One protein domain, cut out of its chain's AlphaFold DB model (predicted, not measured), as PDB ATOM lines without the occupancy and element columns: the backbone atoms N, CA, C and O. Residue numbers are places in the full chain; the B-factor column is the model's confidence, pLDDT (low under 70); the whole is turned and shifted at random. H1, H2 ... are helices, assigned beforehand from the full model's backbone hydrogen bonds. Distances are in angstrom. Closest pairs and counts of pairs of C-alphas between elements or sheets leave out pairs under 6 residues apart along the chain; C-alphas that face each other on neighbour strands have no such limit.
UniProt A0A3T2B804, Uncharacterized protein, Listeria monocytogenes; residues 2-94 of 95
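What this domain is: This is residues 2 to 94 of the 95 residues of an uncharacterized protein of Listeria monocytogenes (UniProt A0A3T2B804). A helical hairpin, H1 folded back on the long H2, reaches out from a bundle of four helices, H3, H6, H7 and H5, set roughly side by side, with the short H4 between the hairpin and the bundle. The free end of the hairpin, residues 12 to 17, sticks out, while the last turn of H2 packs on H5. The printed part has 93 residues with seven named helices, H1 to H7 in chain order, and no named strand, an all helix domain. It is compact, with a radius of gyration of the C-alphas of 12.5 A, and spans 33 by 26 by 24 A.

How they stand to each other: H2, residues 16 to 30, is the longest helix. H1, residues 2 to 8, touches it, the C-alphas of Arg 8 and Cys 22 being closest at 5.8 A; the two form a hairpin at a shallow tilt of 25 degrees, opposite ways. With residues 27 to 30 alone, H2 only just touches H5, residues 56 to 63, with 3 pairs of C-alphas within 8 A, closest Thr 27 and Ile 59 at 5.6 A. H5 touches H7, residues 85 to 92, the same way at a shallow tilt of 21 degrees; the C-alphas of Glu 57 and Ala 91 are closest, 4.4 A apart. H7 and H6, residues 66 to 78, form a hairpin at 5 degrees, with the C-alphas of Ile 69 and Glu 92 closest at 6.4 A. H6 touches H3, residues 34 to 42, the same way at 1 degree, with the C-alphas of Glu 34 and Phe 68 closest at 7.1 A. H4, residues 46 to 53, only just touches H1, with 3 pairs of C-alphas within 8 A, closest Leu 5 and Trp 51 at 7.5 A. H4 and H6 are near each other. H2 is apart from H6 and H7. In each of the seven helices every O i to N i+4 pair is within hydrogen-bond range.

Where its parts are: H1 begins at C-alpha 2, (143.906, 169.315, 80.386). H2 measures 20.9 A from C-alpha 16, (156.776, 166.309, 65.207), to C-alpha 30, and H6 measures 18.6 A. H3 is 12.3 A long. H4, H5 and H7 have eight residues each, and H7 ends at C-alpha 92, (160.354, 149.517, 84.805).

The domain as a whole: The two C-alphas farthest apart, those of Asn 14 and Lys 67, are 34.9 A apart. The printed part has no cut. The links H1 to H2 and H6 to H7 are short, the other four are tight, and no link is long. The mean pLDDT of the printed part is 95.6, and no printed residue is under 70.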
ATOM      1  N   ASN A   2     144.941 169.438  81.434       89.94
ATOM      2  CA  ASN A   2     143.906 169.315  80.386       89.94
ATOM      3  C   ASN A   2     144.105 170.211  79.148       89.94
ATOM      4  O   ASN A   2     143.832 169.772  78.039       89.94
ATOM      5  N   ILE A   3     144.609 171.440  79.321       93.81
ATOM      6  CA  ILE A   3     144.903 172.350  78.199       93.81
ATOM      7  C   ILE A   3     145.953 171.737  77.262       93.81
ATOM      8  O   ILE A   3     145.677 171.574  76.079       93.81
ATOM      9  N   VAL A   4     147.109 171.323  77.794       95.62
ATOM     10  CA  VAL A   4     148.214 170.749  77.003       95.62
ATOM     11  C   VAL A   4     147.795 169.430  76.353       95.62
ATOM     12  O   VAL A   4     148.077 169.196  75.186       95.62
ATOM     13  N   LEU A   5     147.043 168.600  77.079       94.81
ATOM     14  CA  LEU A   5     146.513 167.351  76.537       94.81
ATOM     15  C   LEU A   5     145.545 167.606  75.368       94.81
ATOM     16  O   LEU A   5     145.614 166.947  74.337       94.81
ATOM     17  N   SER A   6     144.674 168.612  75.490       95.81
ATOM     18  CA  SER A   6     143.771 169.001  74.402       95.81
ATOM     19  C   SER A   6     144.498 169.596  73.190       95.81
ATOM     20  O   SER A   6     143.991 169.487  72.076       95.81
ATOM     21  N   GLU A   7     145.664 170.220  73.392       96.31
ATOM     22  CA  GLU A   7     146.548 170.660  72.308       96.31
ATOM     23  C   GLU A   7     147.133 169.438  71.593       96.31
ATOM     24  O   GLU A   7     146.950 169.316  70.384       96.31
ATOM     25  N   ARG A   8     147.713 168.485  72.341       96.44
ATOM     26  CA  ARG A   8     148.287 167.234  71.809       96.44
ATOM     27  C   ARG A   8     147.314 166.467  70.910       96.44
ATOM     28  O   ARG A   8     147.714 166.037  69.831       96.44
ATOM     29  N   LYS A   9     146.046 166.352  71.322       95.81
ATOM     30  CA  LYS A   9     144.978 165.650  70.578       95.81
ATOM     31  C   LYS A   9     144.602 166.298  69.240       95.81
ATOM     32  O   LYS A   9     143.986 165.651  68.401       95.81
ATOM     33  N   LYS A  10     144.901 167.587  69.050       96.31
ATOM     34  CA  LYS A  10     144.562 168.339  67.826       96.31
ATOM     35  C   LYS A  10     145.702 168.375  66.815       96.31
ATOM     36  O   LYS A  10     145.484 168.813  65.686       96.31
ATOM     37  N   LEU A  11     146.906 167.989  67.229       96.00
ATOM     38  CA  LEU A  11     148.074 168.024  66.366       96.00
ATOM     39  C   LEU A  11     147.982 166.949  65.291       96.00
ATOM     40  O   LEU A  11     147.508 165.837  65.521       96.00
ATOM     41  N   HIS A  12     148.451 167.305  64.099       95.00
ATOM     42  CA  HIS A  12     148.596 166.351  63.015       95.00
ATOM     43  C   HIS A  12     149.786 165.429  63.299       95.00
ATOM     44  O   HIS A  12     150.796 165.882  63.830       95.00
ATOM     45  N   MET A  13     149.715 164.168  62.866       90.75
ATOM     46  CA  MET A  13     150.764 163.159  63.099       90.75
ATOM     47  C   MET A  13     152.151 163.517  62.532       90.75
ATOM     48  O   MET A  13     153.125 162.892  62.907       90.75
ATOM     49  N   ASN A  14     152.223 164.504  61.631       94.25
ATOM     50  CA  ASN A  14     153.469 164.977  61.007       94.25
ATOM     51  C   ASN A  14     154.000 166.274  61.648       94.25
ATOM     52  O   ASN A  14     154.952 166.862  61.139       94.25
ATOM     53  N   ASP A  15     153.334 166.797  62.683       95.38
ATOM     54  CA  ASP A  15     153.814 167.962  63.432       95.38
ATOM     55  C   ASP A  15     154.703 167.503  64.590       95.38
ATOM     56  O   ASP A  15     154.365 167.676  65.763       95.38
ATOM     57  N   ASP A  16     155.834 166.890  64.245       94.88
ATOM     58  CA  ASP A  16     156.776 166.309  65.207       94.88
ATOM     59  C   ASP A  16     157.181 167.343  66.266       94.88
ATOM     60  O   ASP A  16     157.158 167.076  67.463       94.88
ATOM     61  N   TYR A  17     157.462 168.582  65.844       96.25
ATOM     62  CA  TYR A  17     157.829 169.665  66.756       96.25
ATOM     63  C   TYR A  17     156.703 170.015  67.740       96.25
ATOM     64  O   TYR A  17     156.950 170.208  68.935       96.25
ATOM     65  N   GLY A  18     155.465 170.132  67.252       97.31
ATOM     66  CA  GLY A  18     154.303 170.393  68.095       97.31
ATOM     67  C   GLY A  18     154.050 169.260  69.087       97.31
ATOM     68  O   GLY A  18     153.759 169.533  70.259       97.31
ATOM     69  N   ILE A  19     154.188 168.014  68.626       97.25
ATOM     70  CA  ILE A  19     153.990 166.802  69.424       97.25
ATOM     71  C   ILE A  19     155.016 166.775  70.553       97.25
ATOM     72  O   ILE A  19     154.619 166.845  71.717       97.25
ATOM     73  N   GLU A  20     156.308 166.831  70.229       97.00
ATOM     74  CA  GLU A  20     157.409 166.832  71.202       97.00
ATOM     75  C   GLU A  20     157.261 167.936  72.251       97.00
ATOM     76  O   GLU A  20     157.439 167.730  73.457       97.00
ATOM     77  N   LYS A  21     156.849 169.131  71.818       97.50
ATOM     78  CA  LYS A  21     156.603 170.257  72.724       97.50
ATOM     79  C   LYS A  21     155.456 169.982  73.697       97.50
ATOM     80  O   LYS A  21     155.505 170.462  74.834       97.50
ATOM     81  N   CYS A  22     154.411 169.274  73.273       97.75
ATOM     82  CA  CYS A  22     153.307 168.892  74.151       97.75
ATOM     83  C   CYS A  22     153.715 167.771  75.106       97.75
ATOM     84  O   CYS A  22     153.485 167.922  76.306       97.75
ATOM     85  N   LEU A  23     154.372 166.722  74.601       97.31
ATOM     86  CA  LEU A  23     154.867 165.599  75.404       97.31
ATOM     87  C   LEU A  23     155.799 166.104  76.512       97.31
ATOM     88  O   LEU A  23     155.505 165.928  77.692       97.31
ATOM     89  N   SER A  24     156.802 166.916  76.160       97.56
ATOM     90  CA  SER A  24     157.724 167.542  77.122       97.56
ATOM     91  C   SER A  24     157.008 168.337  78.225       97.56
ATOM     92  O   SER A  24     157.368 168.272  79.403       97.56
ATOM     93  N   LYS A  25     155.971 169.108  77.871       97.88
ATOM     94  CA  LYS A  25     155.179 169.874  78.850       97.88
ATOM     95  C   LYS A  25     154.340 168.965  79.743       97.88
ATOM     96  O   LYS A  25     154.199 169.262  80.929       97.88
ATOM     97  N   MET A  26     153.736 167.923  79.178       97.75
ATOM     98  CA  MET A  26     152.934 166.952  79.920       97.75
ATOM     99  C   MET A  26     153.809 166.207  80.929       97.75
ATOM    100  O   MET A  26     153.475 166.205  82.115       97.75
ATOM    101  N   THR A  27     154.973 165.717  80.500       97.75
ATOM    102  CA  THR A  27     155.992 165.105  81.362       97.75
ATOM    103  C   THR A  27     156.388 166.052  82.490       97.75
ATOM    104  O   THR A  27     156.234 165.726  83.663       97.75
ATOM    105  N   ALA A  28     156.782 167.291  82.178       97.44
ATOM    106  CA  ALA A  28     157.186 168.264  83.196       97.44
ATOM    107  C   ALA A  28     156.073 168.646  84.196       97.44
ATOM    108  O   ALA A  28     156.364 169.196  85.260       97.44
ATOM    109  N   LEU A  29     154.797 168.427  83.860       96.94
ATOM    110  CA  LEU A  29     153.670 168.630  84.773       96.94
ATOM    111  C   LEU A  29     153.415 167.394  85.641       96.94
ATOM    112  O   LEU A  29     153.208 167.550  86.843       96.94
ATOM    113  N   LEU A  30     153.437 166.203  85.041       97.19
ATOM    114  CA  LEU A  30     153.137 164.930  85.703       97.19
ATOM    115  C   LEU A  30     154.340 164.321  86.443       97.19
ATOM    116  O   LEU A  30     154.174 163.415  87.250       97.19
ATOM    117  N   SER A  31     155.547 164.844  86.256       97.00
ATOM    118  CA  SER A  31     156.725 164.431  87.030       97.00
ATOM    119  C   SER A  31     156.977 165.280  88.282       97.00
ATOM    120  O   SER A  31     157.992 165.094  88.942       97.00
ATOM    121  N   ARG A  32     156.109 166.247  88.616       95.06
ATOM    122  CA  ARG A  32     156.359 167.183  89.735       95.06
ATOM    123  C   ARG A  32     156.158 166.567  91.109       95.06
ATOM    124  O   ARG A  32     156.873 166.920  92.037       95.06
ATOM    125  N   ASP A  33     155.132 165.738  91.235       96.38
ATOM    126  CA  ASP A  33     154.708 165.149  92.495       96.38
ATOM    127  C   ASP A  33     153.976 163.840  92.206       96.38
ATOM    128  O   ASP A  33     152.972 163.827  91.492       96.38
ATOM    129  N   GLU A  34     154.496 162.741  92.744       95.88
ATOM    130  CA  GLU A  34     153.993 161.397  92.467       95.88
ATOM    131  C   GLU A  34     152.521 161.242  92.883       95.88
ATOM    132  O   GLU A  34     151.698 160.764  92.101       95.88
ATOM    133  N   ASP A  35     152.169 161.679  94.095       95.88
ATOM    134  CA  ASP A  35     150.826 161.502  94.655       95.88
ATOM    135  C   ASP A  35     149.773 162.304  93.882       95.88
ATOM    136  O   ASP A  35     148.694 161.793  93.564       95.88
ATOM    137  N   THR A  36     150.095 163.548  93.521       95.38
ATOM    138  CA  THR A  36     149.229 164.387  92.685       95.38
ATOM    139  C   THR A  36     149.044 163.781  91.298       95.38
ATOM    140  O   THR A  36     147.926 163.784  90.776       95.38
ATOM    141  N   THR A  37     150.105 163.225  90.714       96.19
ATOM    142  CA  THR A  37     150.050 162.564  89.406       96.19
ATOM    143  C   THR A  37     149.198 161.309  89.439       96.19
ATOM    144  O   THR A  37     148.277 161.196  88.633       96.19
ATOM    145  N   MET A  38     149.414 160.403  90.396       96.94
ATOM    146  CA  MET A  38     148.580 159.203  90.529       96.94
ATOM    147  C   MET A  38     147.108 159.574  90.724       96.94
ATOM    148  O   MET A  38     146.238 159.031  90.046       96.94
ATOM    149  N   LYS A  39     146.817 160.572  91.571       95.94
ATOM    150  CA  LYS A  39     145.448 161.065  91.767       95.94
ATOM    151  C   LYS A  39     144.840 161.636  90.486       95.94
ATOM    152  O   LYS A  39     143.645 161.458  90.254       95.94
ATOM    153  N   TYR A  40     145.621 162.338  89.670       95.81
ATOM    154  CA  TYR A  40     145.157 162.826  88.375       95.81
ATOM    155  C   TYR A  40     144.823 161.657  87.437       95.81
ATOM    156  O   TYR A  40     143.714 161.616  86.909       95.81
ATOM    157  N   LEU A  41     145.727 160.679  87.311       96.19
ATOM    158  CA  LEU A  41     145.544 159.505  86.451       96.19
ATOM    159  C   LEU A  41     144.351 158.632  86.873       96.19
ATOM    160  O   LEU A  41     143.654 158.113  86.010       96.19
ATOM    161  N   GLU A  42     144.069 158.497  88.174       93.88
ATOM    162  CA  GLU A  42     142.913 157.720  88.667       93.88
ATOM    163  C   GLU A  42     141.580 158.271  88.137       93.88
ATOM    164  O   GLU A  42     140.633 157.519  87.906       93.88
ATOM    165  N   ASN A  43     141.515 159.593  87.948       92.94
ATOM    166  CA  ASN A  43     140.324 160.304  87.489       92.94
ATOM    167  C   ASN A  43     140.288 160.501  85.964       92.94
ATOM    168  O   ASN A  43     139.355 161.132  85.463       92.94
ATOM    169  N   CYS A  44     141.288 160.009  85.224       94.19
ATOM    170  CA  CYS A  44     141.272 160.047  83.767       94.19
ATOM    171  C   CYS A  44     140.329 158.979  83.201       94.19
ATOM    172  O   CYS A  44     140.242 157.859  83.701       94.19
ATOM    173  N   ASP A  45     139.636 159.341  82.125       94.75
ATOM    174  CA  ASP A  45     138.987 158.369  81.251       94.75
ATOM    175  C   ASP A  45     140.026 157.663  80.363       94.75
ATOM    176  O   ASP A  45     141.177 158.096  80.255       94.75
ATOM    177  N   ALA A  46     139.607 156.566  79.724       95.25
ATOM    178  CA  ALA A  46     140.474 155.758  78.870       95.25
ATOM    179  C   ALA A  46     141.078 156.571  77.711       95.25
ATOM    180  O   ALA A  46     142.257 156.422  77.411       95.25
ATOM    181  N   ASP A  47     140.305 157.485  77.108       95.31
ATOM    182  CA  ASP A  47     140.796 158.339  76.022       95.31
ATOM    183  C   ASP A  47     141.918 159.259  76.512       95.31
ATOM    184  O   ASP A  47     142.997 159.264  75.943       95.31
ATOM    185  N   ASN A  48     141.737 160.025  77.591       96.12
ATOM    186  CA  ASN A  48     142.831 160.843  78.121       96.12
ATOM    187  C   ASN A  48     144.029 159.998  78.556       96.12
ATOM    188  O   ASN A  48     145.156 160.438  78.344       96.12
ATOM    189  N   LEU A  49     143.794 158.819  79.135       96.44
ATOM    190  CA  LEU A  49     144.862 157.934  79.579       96.44
ATOM    191  C   LEU A  49     145.707 157.416  78.408       96.44
ATOM    192  O   LEU A  49     146.927 157.454  78.519       96.44
ATOM    193  N   TYR A  50     145.084 157.055  77.282       95.56
ATOM    194  CA  TYR A  50     145.765 156.646  76.046       95.56
ATOM    195  C   TYR A  50     146.811 157.672  75.590       95.56
ATOM    196  O   TYR A  50     147.967 157.353  75.363       95.56
ATOM    197  N   TRP A  51     146.435 158.948  75.526       96.31
ATOM    198  CA  TRP A  51     147.368 160.000  75.106       96.31
ATOM    199  C   TRP A  51     148.445 160.312  76.152       96.31
ATOM    200  O   TRP A  51     149.459 160.925  75.830       96.31
ATOM    201  N   ILE A  52     148.208 159.973  77.422       96.62
ATOM    202  CA  ILE A  52     149.198 160.159  78.486       96.62
ATOM    203  C   ILE A  52     150.161 158.965  78.546       96.62
ATOM    204  O   ILE A  52     151.303 159.161  78.960       96.62
ATOM    205  N   SER A  53     149.754 157.762  78.128       95.56
ATOM    206  CA  SER A  53     150.632 156.587  78.169       95.56
ATOM    207  C   SER A  53     151.883 156.765  77.308       95.56
ATOM    208  O   SER A  53     152.942 156.293  77.709       95.56
ATOM    209  N   GLU A  54     151.798 157.581  76.245       94.81
ATOM    210  CA  GLU A  54     152.931 158.017  75.408       94.81
ATOM    211  C   GLU A  54     154.132 158.558  76.206       94.81
ATOM    212  O   GLU A  54     155.247 158.552  75.702       94.81
ATOM    213  N   ILE A  55     153.922 159.050  77.434       96.56
ATOM    214  CA  ILE A  55     154.974 159.643  78.278       96.56
ATOM    215  C   ILE A  55     155.161 158.925  79.618       96.56
ATOM    216  O   ILE A  55     155.775 159.472  80.538       96.56
ATOM    217  N   PHE A  56     154.616 157.720  79.793       95.81
ATOM    218  CA  PHE A  56     154.799 156.971  81.043       95.81
ATOM    219  C   PHE A  56     156.262 156.639  81.319       95.81
ATOM    220  O   PHE A  56     156.691 156.724  82.473       95.81
ATOM    221  N   GLU A  57     157.024 156.326  80.275       95.62
ATOM    222  CA  GLU A  57     158.462 156.089  80.352       95.62
ATOM    223  C   GLU A  57     159.198 157.331  80.884       95.62
ATOM    224  O   GLU A  57     159.908 157.248  81.889       95.62
ATOM    225  N   ASP A  58     158.924 158.512  80.320       96.56
ATOM    226  CA  ASP A  58     159.525 159.774  80.764       96.56
ATOM    227  C   ASP A  58     159.128 160.155  82.197       96.56
ATOM    228  O   ASP A  58     159.956 160.614  82.994       96.56
ATOM    229  N   ILE A  59     157.848 159.986  82.552       96.38
ATOM    230  CA  ILE A  59     157.376 160.284  83.909       96.38
ATOM    231  C   ILE A  59     158.081 159.369  84.907       96.38
ATOM    232  O   ILE A  59     158.550 159.846  85.944       96.38
ATOM    233  N   SER A  60     158.193 158.082  84.582       96.00
ATOM    234  CA  SER A  60     158.852 157.086  85.426       96.00
ATOM    235  C   SER A  60     160.344 157.369  85.570       96.00
ATOM    236  O   SER A  60     160.855 157.348  86.690       96.00
ATOM    237  N   ALA A  61     161.029 157.741  84.482       94.88
ATOM    238  CA  ALA A  61     162.436 158.139  84.499       94.88
ATOM    239  C   ALA A  61     162.707 159.339  85.423       94.88
ATOM    240  O   ALA A  61     163.748 159.394  86.085       94.88
ATOM    241  N   ASN A  62     161.764 160.284  85.492       95.75
ATOM    242  CA  ASN A  62     161.867 161.463  86.351       95.75
ATOM    243  C   ASN A  62     161.502 161.175  87.814       95.75
ATOM    244  O   ASN A  62     162.194 161.650  88.713       95.75
ATOM    245  N   LEU A  63     160.422 160.425  88.065       94.88
ATOM    246  CA  LEU A  63     159.947 160.130  89.422       94.88
ATOM    247  C   LEU A  63     160.800 159.075  90.133       94.88
ATOM    248  O   LEU A  63     160.933 159.125  91.354       94.88
ATOM    249  N   LYS A  64     161.370 158.129  89.381       93.69
ATOM    250  CA  LYS A  64     162.205 157.033  89.887       93.69
ATOM    251  C   LYS A  64     161.589 156.252  91.043       93.69
ATOM    252  O   LYS A  64     162.217 156.055  92.083       93.69
ATOM    253  N   SER A  65     160.339 155.830  90.862       94.75
ATOM    254  CA  SER A  65     159.547 155.227  91.928       94.75
ATOM    255  C   SER A  65     158.892 153.915  91.513       94.75
ATOM    256  O   SER A  65     158.030 153.888  90.635       94.75
ATOM    257  N   GLN A  66     159.213 152.842  92.243       94.88
ATOM    258  CA  GLN A  66     158.534 151.551  92.101       94.88
ATOM    259  C   GLN A  66     157.033 151.662  92.400       94.88
ATOM    260  O   GLN A  66     156.218 151.012  91.755       94.88
ATOM    261  N   LYS A  67     156.642 152.532  93.342       95.88
ATOM    262  CA  LYS A  67     155.230 152.762  93.677       95.88
ATOM    263  C   LYS A  67     154.453 153.299  92.472       95.88
ATOM    264  O   LYS A  67     153.300 152.911  92.279       95.88
ATOM    265  N   PHE A  68     155.079 154.149  91.658       96.88
ATOM    266  CA  PHE A  68     154.480 154.639  90.424       96.88
ATOM    267  C   PHE A  68     154.351 153.525  89.377       96.88
ATOM    268  O   PHE A  68     153.269 153.365  88.819       96.88
ATOM    269  N   ILE A  69     155.382 152.692  89.182       96.75
ATOM    270  CA  ILE A  69     155.319 151.523  88.281       96.75
ATOM    271  C   ILE A  69     154.194 150.565  88.691       96.75
ATOM    272  O   ILE A  69     153.333 150.223  87.878       96.75
ATOM    273  N   ASP A  70     154.124 150.202  89.973       96.69
ATOM    274  CA  ASP A  70     153.069 149.338  90.510       96.69
ATOM    275  C   ASP A  70     151.671 149.931  90.273       96.69
ATOM    276  O   ASP A  70     150.691 149.206  90.072       96.69
ATOM    277  N   TYR A  71     151.562 151.261  90.309       97.31
ATOM    278  CA  TYR A  71     150.330 151.972  90.010       97.31
ATOM    279  C   TYR A  71     149.985 151.938  88.514       97.31
ATOM    280  O   TYR A  71     148.840 151.633  88.174       97.31
ATOM    281  N   LEU A  72     150.955 152.138  87.617       96.94
ATOM    282  CA  LEU A  72     150.745 151.971  86.174       96.94
ATOM    283  C   LEU A  72     150.265 150.552  85.839       96.94
ATOM    284  O   LEU A  72     149.306 150.392  85.088       96.94
ATOM    285  N   ARG A  73     150.817 149.515  86.486       97.00
ATOM    286  CA  ARG A  73     150.346 148.122  86.336       97.00
ATOM    287  C   ARG A  73     148.901 147.911  86.793       97.00
ATOM    288  O   ARG A  73     148.220 147.013  86.297       97.00
ATOM    289  N   LYS A  74     148.407 148.696  87.758       96.94
ATOM    290  CA  LYS A  74     146.983 148.669  88.145       96.94
ATOM    291  C   LYS A  74     146.110 149.316  87.075       96.94
ATOM    292  O   LYS A  74     145.031 148.794  86.807       96.94
ATOM    293  N   LEU A  75     146.571 150.411  86.472       96.69
ATOM    294  CA  LEU A  75     145.873 151.064  85.364       96.69
ATOM    295  C   LEU A  75     145.823 150.174  84.121       96.69
ATOM    296  O   LEU A  75     144.757 150.045  83.536       96.69
ATOM    297  N   ASP A  76     146.916 149.488  83.790       96.56
ATOM    298  CA  ASP A  76     146.989 148.526  82.679       96.56
ATOM    299  C   ASP A  76     145.949 147.404  82.824       96.56
ATOM    300  O   ASP A  76     145.198 147.091  81.907       96.56
ATOM    301  N   LYS A  77     145.785 146.871  84.042       96.50
ATOM    302  CA  LYS A  77     144.723 145.895  84.343       96.50
ATOM    303  C   LYS A  77     143.310 146.482  84.274       96.50
ATOM    304  O   LYS A  77     142.363 145.734  84.043       96.50
ATOM    305  N   LYS A  78     143.153 147.780  84.553       95.81
ATOM    306  CA  LYS A  78     141.862 148.490  84.544       95.81
ATOM    307  C   LYS A  78     141.425 148.847  83.119       95.81
ATOM    308  O   LYS A  78     140.224 148.851  82.866       95.81
ATOM    309  N   PHE A  79     142.382 149.107  82.232       95.38
ATOM    310  CA  PHE A  79     142.178 149.522  80.844       95.38
ATOM    311  C   PHE A  79     143.023 148.663  79.881       95.38
ATOM    312  O   PHE A  79     143.936 149.181  79.232       95.38
ATOM    313  N   PRO A  80     142.765 147.343  79.802       94.94
ATOM    314  CA  PRO A  80     143.570 146.424  78.994       94.94
ATOM    315  C   PRO A  80     143.541 146.746  77.491       94.94
ATOM    316  O   PRO A  80     144.441 146.347  76.760       94.94
ATOM    317  N   GLU A  81     142.524 147.467  77.019       95.75
ATOM    318  CA  GLU A  81     142.386 147.915  75.632       95.75
ATOM    319  C   GLU A  81     143.393 148.994  75.214       95.75
ATOM    320  O   GLU A  81     143.513 149.275  74.024       95.75
ATOM    321  N   LEU A  82     144.084 149.616  76.175       95.56
ATOM    322  CA  LEU A  82     145.084 150.649  75.901       95.56
ATOM    323  C   LEU A  82     146.471 150.076  75.589       95.56
ATOM    324  O   LEU A  82     147.345 150.837  75.195       95.56
ATOM    325  N   GLU A  83     146.668 148.765  75.775       94.31
ATOM    326  CA  GLU A  83     147.904 148.040  75.437       94.31
ATOM    327  C   GLU A  83     149.190 148.687  76.007       94.31
ATOM    328  O   GLU A  83     150.255 148.640  75.397       94.31
ATOM    329  N   MET A  84     149.112 149.260  77.215       94.69
ATOM    330  CA  MET A  84     150.201 150.035  77.840       94.69
ATOM    331  C   MET A  84     151.313 149.156  78.433       94.69
ATOM    332  O   MET A  84     152.306 149.673  78.944       94.69
ATOM    333  N   THR A  85     151.161 147.827  78.414       95.75
ATOM    334  CA  THR A  85     152.096 146.885  79.044       95.75
ATOM    335  C   THR A  85     153.540 147.109  78.594       95.75
ATOM    336  O   THR A  85     154.424 147.147  79.447       95.75
ATOM    337  N   GLN A  86     153.781 147.301  77.290       93.56
ATOM    338  CA  GLN A  86     155.133 147.494  76.760       93.56
ATOM    339  C   GLN A  86     155.758 148.805  77.258       93.56
ATOM    340  O   GLN A  86     156.914 148.801  77.673       93.56
ATOM    341  N   ASP A  87     155.001 149.903  77.276       93.38
ATOM    342  CA  ASP A  87     155.491 151.194  77.776       93.38
ATOM    343  C   ASP A  87     155.875 151.096  79.261       93.38
ATOM    344  O   ASP A  87     156.891 151.640  79.698       93.38
ATOM    345  N   ILE A  88     155.092 150.347  80.047       95.81
ATOM    346  CA  ILE A  88     155.367 150.122  81.471       95.81
ATOM    347  C   ILE A  88     156.568 149.184  81.664       95.81
ATOM    348  O   ILE A  88     157.369 149.426  82.563       95.81
ATOM    349  N   ASP A  89     156.723 148.147  80.833       95.50
ATOM    350  CA  ASP A  89     157.896 147.258  80.859       95.50
ATOM    351  C   ASP A  89     159.189 148.053  80.626       95.50
ATOM    352  O   ASP A  89     160.180 147.868  81.338       95.50
ATOM    353  N   ILE A  90     159.173 148.967  79.652       93.75
ATOM    354  CA  ILE A  90     160.319 149.830  79.367       93.75
ATOM    355  C   ILE A  90     160.569 150.784  80.543       93.75
ATOM    356  O   ILE A  90     161.701 150.876  81.019       93.75
ATOM    357  N   ALA A  91     159.522 151.424  81.068       94.19
ATOM    358  CA  ALA A  91     159.624 152.304  82.229       94.19
ATOM    359  C   ALA A  91     160.213 151.604  83.471       94.19
ATOM    360  O   ALA A  91     160.998 152.200  84.208       94.19
ATOM    361  N   GLU A  92     159.845 150.343  83.705       94.31
ATOM    362  CA  GLU A  92     160.354 149.517  84.805       94.31
ATOM    363  C   GLU A  92     161.830 149.139  84.608       94.31
ATOM    364  O   GLU A  92     162.580 149.092  85.579       94.31
ATOM    365  N   SER A  93     162.281 148.953  83.361       92.88
ATOM    366  CA  SER A  93     163.671 148.585  83.036       92.88
ATOM    367  C   SER A  93     164.729 149.639  83.397       92.88
ATOM    368  O   SER A  93     165.929 149.366  83.343       92.88
ATOM    369  N   TYR A  94     164.305 150.851  83.761       82.81
ATOM    370  CA  TYR A  94     165.190 151.944  84.164       82.81
ATOM    371  C   TYR A  94     165.745 151.813  85.589       82.81
ATOM    372  O   TYR A  94     166.539 152.667  86.010       82.81
TER     373      TYR A  94